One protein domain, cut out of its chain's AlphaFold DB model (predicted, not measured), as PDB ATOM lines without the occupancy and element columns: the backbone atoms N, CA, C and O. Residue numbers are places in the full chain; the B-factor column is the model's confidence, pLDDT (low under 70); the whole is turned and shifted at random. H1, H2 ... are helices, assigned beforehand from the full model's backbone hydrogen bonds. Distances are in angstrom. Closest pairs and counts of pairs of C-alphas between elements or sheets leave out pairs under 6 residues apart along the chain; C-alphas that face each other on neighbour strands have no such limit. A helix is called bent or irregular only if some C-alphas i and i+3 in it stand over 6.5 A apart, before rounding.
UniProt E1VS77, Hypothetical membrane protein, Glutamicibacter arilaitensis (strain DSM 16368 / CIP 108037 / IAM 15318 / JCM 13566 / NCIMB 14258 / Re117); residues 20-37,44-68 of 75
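Overview. This is residues 20 to 37 and 44 to 68 of the 75 residues of the protein "Hypothetical membrane protein" of Glutamicibacter arilaitensis (strain DSM 16368 / CIP 108037 / IAM 15318 / JCM 13566 / NCIMB 14258 / Re117) (UniProt E1VS77). Two long helices, H2 and H1, lie side by side over only part of their lengths and run opposite ways, slid past each other into a narrow rod. Residues 59 to 68 of H2 stick out at one end, and residues 31 to 37, of which 31 to 36 belong to H1, stick out at the other. The printed part has 43 residues with two named helices, H1 then H2 along the chain, and no named strand; its class is all helix. It is only just extended, close to loose, with a radius of gyration of the C-alphas of 13.8 A and spans of 48 by 15 by 10 A.

Along the chain. Find C-alpha 45 at (14.055, 20.737, 89.108); from there H2, residues 45 to 68, runs 34.9 A to C-alpha 68 at (33.818, 2.518, 111.303). H2 is neither bent nor irregular, but only just: C-alphas 60 and 63 are 6.2 A apart. Then look at C-alpha 20 at (19.533, 7.940, 94.011), where H1, residues 20 to 36, begins its 24.4 A.

Arrangement. H2 touches H1 with residues 47 to 55 alone, and H1 touches H2 with residues 20 to 27 alone. Their closest C-alphas are those of Leu 20 and Gly 54, 5.0 A apart. Their lines stand at a shallow tilt of 24 degrees, opposite ways. Every O i to N i+4 pair is within hydrogen-bond range in H1, and 18 of 20 are in H2.

Size, cuts and confidence. The two C-alphas farthest apart are those of Asn 37 and Thr 68, at 48.5 A. Residues 38 to 43 are not printed, and C-alphas 37 and 44 are 15.2 A apart across this cut, which lies in the link from H1 to H2. The mean pLDDT of the printed part is 86.5; look for low confidence, under 70, at residue 44.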
ATOM      1  N   LEU A  20      18.875   7.992  95.320       89.38
ATOM      2  CA  LEU A  20      19.533   7.940  94.011       89.38
ATOM      3  C   LEU A  20      18.790   7.057  93.005       89.38
ATOM      4  O   LEU A  20      18.555   7.474  91.874       89.38
ATOM      5  N   VAL A  21      18.392   5.850  93.407       92.69
ATOM      6  CA  VAL A  21      17.684   4.919  92.518       92.69
ATOM      7  C   VAL A  21      16.297   5.457  92.167       92.69
ATOM      8  O   VAL A  21      15.941   5.500  90.992       92.69
ATOM      9  N   CYS A  22      15.527   5.925  93.154       91.69
ATOM     10  CA  CYS A  22      14.194   6.480  92.914       91.69
ATOM     11  C   CYS A  22      14.239   7.737  92.038       91.69
ATOM     12  O   CYS A  22      13.442   7.856  91.110       91.69
ATOM     13  N   SER A  23      15.173   8.659  92.300       88.88
ATOM     14  CA  SER A  23      15.330   9.858  91.469       88.88
ATOM     15  C   SER A  23      15.810   9.519  90.058       88.88
ATOM     16  O   SER A  23      15.290  10.089  89.105       88.88
ATOM     17  N   GLY A  24      16.716   8.552  89.897       87.12
ATOM     18  CA  GLY A  24      17.170   8.082  88.587       87.12
ATOM     19  C   GLY A  24      16.048   7.467  87.747       87.12
ATOM     20  O   GLY A  24      15.886   7.837  86.586       87.12
ATOM     21  N   ILE A  25      15.225   6.591  88.337       92.38
ATOM     22  CA  ILE A  25      14.057   6.010  87.652       92.38
ATOM     23  C   ILE A  25      13.063   7.113  87.271       92.38
ATOM     24  O   ILE A  25      12.603   7.154  86.133       92.38
ATOM     25  N   ALA A  26      12.768   8.035  88.190       89.12
ATOM     26  CA  ALA A  26      11.841   9.133  87.930       89.12
ATOM     27  C   ALA A  26      12.340  10.071  86.817       89.12
ATOM     28  O   ALA A  26      11.561  10.442  85.943       89.12
ATOM     29  N   LEU A  27      13.633  10.420  86.812       88.94
ATOM     30  CA  LEU A  27      14.255  11.225  85.754       88.94
ATOM     31  C   LEU A  27      14.211  10.505  84.401       88.94
ATOM     32  O   LEU A  27      13.915  11.140  83.393       88.94
ATOM     33  N   TYR A  28      14.452   9.190  84.378       88.44
ATOM     34  CA  TYR A  28      14.367   8.389  83.158       88.44
ATOM     35  C   TYR A  28      12.944   8.366  82.588       88.44
ATOM     36  O   TYR A  28      12.741   8.731  81.432       88.44
ATOM     37  N   SER A  29      11.947   7.999  83.400       88.56
ATOM     38  CA  SER A  29      10.543   7.977  82.970       88.56
ATOM     39  C   SER A  29      10.074   9.346  82.490       88.56
ATOM     40  O   SER A  29       9.340   9.449  81.514       88.56
ATOM     41  N   MET A  30      10.524  10.409  83.151       85.44
ATOM     42  CA  MET A  30      10.189  11.769  82.767       85.44
ATOM     43  C   MET A  30      10.828  12.187  81.440       85.44
ATOM     44  O   MET A  30      10.167  12.858  80.654       85.44
ATOM     45  N   GLY A  31      12.057  11.747  81.159       85.88
ATOM     46  CA  GLY A  31      12.691  11.937  79.854       85.88
ATOM     47  C   GLY A  31      11.909  11.267  78.721       85.88
ATOM     48  O   GLY A  31      11.690  11.894  77.692       85.88
ATOM     49  N   VAL A  32      11.406  10.045  78.938       88.25
ATOM     50  CA  VAL A  32      10.536   9.351  77.965       88.25
ATOM     51  C   VAL A  32       9.245  10.136  77.724       88.25
ATOM     52  O   VAL A  32       8.876  10.383  76.584       88.25
ATOM     53  N   ILE A  33       8.586  10.598  78.792       87.75
ATOM     54  CA  ILE A  33       7.347  11.386  78.682       87.75
ATOM     55  C   ILE A  33       7.586  12.697  77.920       87.75
ATOM     56  O   ILE A  33       6.724  13.123  77.155       87.75
ATOM     57  N   MET A  34       8.725  13.357  78.133       86.50
ATOM     58  CA  MET A  34       9.071  14.587  77.414       86.50
ATOM     59  C   MET A  34       9.261  14.360  75.926       86.50
ATOM     60  O   MET A  34       8.759  15.158  75.138       86.50
ATOM     61  N   ASP A  35       9.970  13.288  75.581       88.31
ATOM     62  CA  ASP A  35      10.225  12.893  74.200       88.31
ATOM     63  C   ASP A  35       8.906  12.570  73.484       88.31
ATOM     64  O   ASP A  35       8.608  13.136  72.436       88.31
ATOM     65  N   GLU A  36       8.037  11.771  74.113       90.56
ATOM     66  CA  GLU A  36       6.736  11.393  73.546       90.56
ATOM     67  C   GLU A  36       5.766  12.574  73.388       90.56
ATOM     68  O   GLU A  36       4.985  12.612  72.437       90.56
ATOM     69  N   ASN A  37       5.793  13.541  74.309       87.50
ATOM     70  CA  ASN A  37       4.872  14.684  74.299       87.50
ATOM     71  C   ASN A  37       5.470  15.945  73.656       87.50
ATOM     72  O   ASN A  37       4.822  16.993  73.671       87.50
ATOM     73  N   ALA A  44      10.788  19.313  86.217       69.56
ATOM     74  CA  ALA A  44      11.229  18.706  87.488       69.56
ATOM     75  C   ALA A  44      12.642  19.090  87.961       69.56
ATOM     76  O   ALA A  44      13.507  18.220  88.097       69.56
ATOM     77  N   PRO A  45      12.874  20.364  88.328       78.06
ATOM     78  CA  PRO A  45      14.055  20.737  89.108       78.06
ATOM     79  C   PRO A  45      14.089  20.020  90.471       78.06
ATOM     80  O   PRO A  45      15.162  19.703  90.976       78.06
ATOM     81  N   ALA A  46      12.928  19.677  91.042       80.38
ATOM     82  CA  ALA A  46      12.840  18.937  92.302       80.38
ATOM     83  C   ALA A  46      13.461  17.527  92.229       80.38
ATOM     84  O   ALA A  46      14.127  17.108  93.175       80.38
ATOM     85  N   LEU A  47      13.309  16.806  91.108       82.69
ATOM     86  CA  LEU A  47      13.910  15.474  90.941       82.69
ATOM     87  C   LEU A  47      15.440  15.544  90.906       82.69
ATOM     88  O   LEU A  47      16.111  14.711  91.514       82.69
ATOM     89  N   TRP A  48      15.985  16.582  90.268       84.56
ATOM     90  CA  TRP A  48      17.420  16.858  90.270       84.56
ATOM     91  C   TRP A  48      17.947  17.181  91.666       84.56
ATOM     92  O   TRP A  48      19.005  16.686  92.045       84.56
ATOM     93  N   VAL A  49      17.197  17.945  92.466       88.00
ATOM     94  CA  VAL A  49      17.566  18.222  93.864       88.00
ATOM     95  C   VAL A  49      17.654  16.926  94.670       88.00
ATOM     96  O   VAL A  49      18.645  16.712  95.366       88.00
ATOM     97  N   VAL A  50      16.670  16.028  94.547       86.94
ATOM     98  CA  VAL A  50      16.686  14.732  95.249       86.94
ATOM     99  C   VAL A  50      17.867  13.868  94.797       86.94
ATOM    100  O   VAL A  50      18.539  13.271  95.640       86.94
ATOM    101  N   ALA A  51      18.171  13.846  93.497       87.50
ATOM    102  CA  ALA A  51      19.332  13.135  92.965       87.50
ATOM    103  C   ALA A  51      20.651  13.683  93.539       87.50
ATOM    104  O   ALA A  51      21.476  12.914  94.032       87.50
ATOM    105  N   ILE A  52      20.829  15.010  93.551       89.56
ATOM    106  CA  ILE A  52      22.022  15.670  94.103       89.56
ATOM    107  C   ILE A  52      22.166  15.371  95.596       89.56
ATOM    108  O   ILE A  52      23.254  15.012  96.045       89.56
ATOM    109  N   VAL A  53      21.081  15.463  96.370       91.19
ATOM    110  CA  VAL A  53      21.090  15.129  97.803       91.19
ATOM    111  C   VAL A  53      21.477  13.665  98.020       91.19
ATOM    112  O   VAL A  53      22.288  13.380  98.900       91.19
ATOM    113  N   GLY A  54      20.970  12.746  97.195       87.94
ATOM    114  CA  GLY A  54      21.364  11.336  97.218       87.94
ATOM    115  C   GLY A  54      22.859  11.132  96.942       87.94
ATOM    116  O   GLY A  54      23.523  10.409  97.685       87.94
ATOM    117  N   VAL A  55      23.424  11.815  95.938       91.50
ATOM    118  CA  VAL A  55      24.869  11.776  95.634       91.50
ATOM    119  C   VAL A  55      25.697  12.320  96.796       91.50
ATOM    120  O   VAL A  55      26.642  11.669  97.236       91.50
ATOM    121  N   VAL A  56      25.345  13.492  97.322       92.69
ATOM    122  CA  VAL A  56      26.073  14.126  98.432       92.69
ATOM    123  C   VAL A  56      26.006  13.254  99.686       92.69
ATOM    124  O   VAL A  56      27.032  13.005 100.323       92.69
ATOM    125  N   GLY A  57      24.825  12.727 100.011       87.56
ATOM    126  CA  GLY A  57      24.633  11.793 101.116       87.56
ATOM    127  C   GLY A  57      25.481  10.531 100.957       87.56
ATOM    128  O   GLY A  57      26.118  10.093 101.919       87.56
ATOM    129  N   LEU A  58      25.583   9.988  99.741       89.56
ATOM    130  CA  LEU A  58      26.445   8.848  99.436       89.56
ATOM    131  C   LEU A  58      27.927   9.197  99.630       89.56
ATOM    132  O   LEU A  58      28.625   8.472 100.333       89.56
ATOM    133  N   LEU A  59      28.396  10.327  99.096       92.19
ATOM    134  CA  LEU A  59      29.791  10.772  99.217       92.19
ATOM    135  C   LEU A  59      30.223  11.024 100.666       92.19
ATOM    136  O   LEU A  59      31.382  10.792 101.002       92.19
ATOM    137  N   ILE A  60      29.311  11.465 101.534       90.19
ATOM    138  CA  ILE A  60      29.594  11.692 102.960       90.19
ATOM    139  C   ILE A  60      29.487  10.389 103.766       90.19
ATOM    140  O   ILE A  60      30.291  10.140 104.669       90.19
ATOM    141  N   SER A  61      28.500   9.544 103.463       85.75
ATOM    142  CA  SER A  61      28.225   8.329 104.238       85.75
ATOM    143  C   SER A  61      29.163   7.167 103.911       85.75
ATOM    144  O   SER A  61      29.486   6.395 104.818       85.75
ATOM    145  N   LEU A  62      29.659   7.057 102.673       84.06
ATOM    146  CA  LEU A  62      30.601   6.005 102.270       84.06
ATOM    147  C   LEU A  62      31.893   6.039 103.111       84.06
ATOM    148  O   LEU A  62      32.218   5.021 103.733       84.06
ATOM    149  N   PRO A  63      32.619   7.175 103.208       84.81
ATOM    150  CA  PRO A  63      33.852   7.256 103.989       84.81
ATOM    151  C   PRO A  63      33.591   7.061 105.484       84.81
ATOM    152  O   PRO A  63      34.339   6.347 106.152       84.81
ATOM    153  N   GLY A  64      32.496   7.633 106.006       81.75
ATOM    154  CA  GLY A  64      32.083   7.461 107.401       81.75
ATOM    155  C   GLY A  64      31.833   5.993 107.758       81.75
ATOM    156  O   GLY A  64      32.296   5.507 108.793       81.75
ATOM    157  N   TRP A  65      31.186   5.245 106.865       81.44
ATOM    158  CA  TRP A  65      30.966   3.812 107.033       81.44
ATOM    159  C   TRP A  65      32.267   2.999 106.956       81.44
ATOM    160  O   TRP A  65      32.497   2.142 107.816       81.44
ATOM    161  N   PHE A  66      33.157   3.285 105.998       82.38
ATOM    162  CA  PHE A  66      34.465   2.623 105.901       82.38
ATOM    163  C   PHE A  66      35.351   2.880 107.126       82.38
ATOM    164  O   PHE A  66      35.947   1.933 107.648       82.38
ATOM    165  N   ALA A  67      35.370   4.109 107.647       79.88
ATOM    166  CA  ALA A  67      36.107   4.454 108.861       79.88
ATOM    167  C   ALA A  67      35.647   3.607 110.062       79.88
ATOM    168  O   ALA A  67      36.477   3.052 110.779       79.88
ATOM    169  N   THR A  68      34.334   3.392 110.228       73.44
ATOM    170  CA  THR A  68      33.818   2.518 111.303       73.44
ATOM    171  C   THR A  68      34.148   1.031 111.127       73.44
ATOM    172  O   THR A  68      34.135   0.281 112.106       73.44
TER     173      THR A  68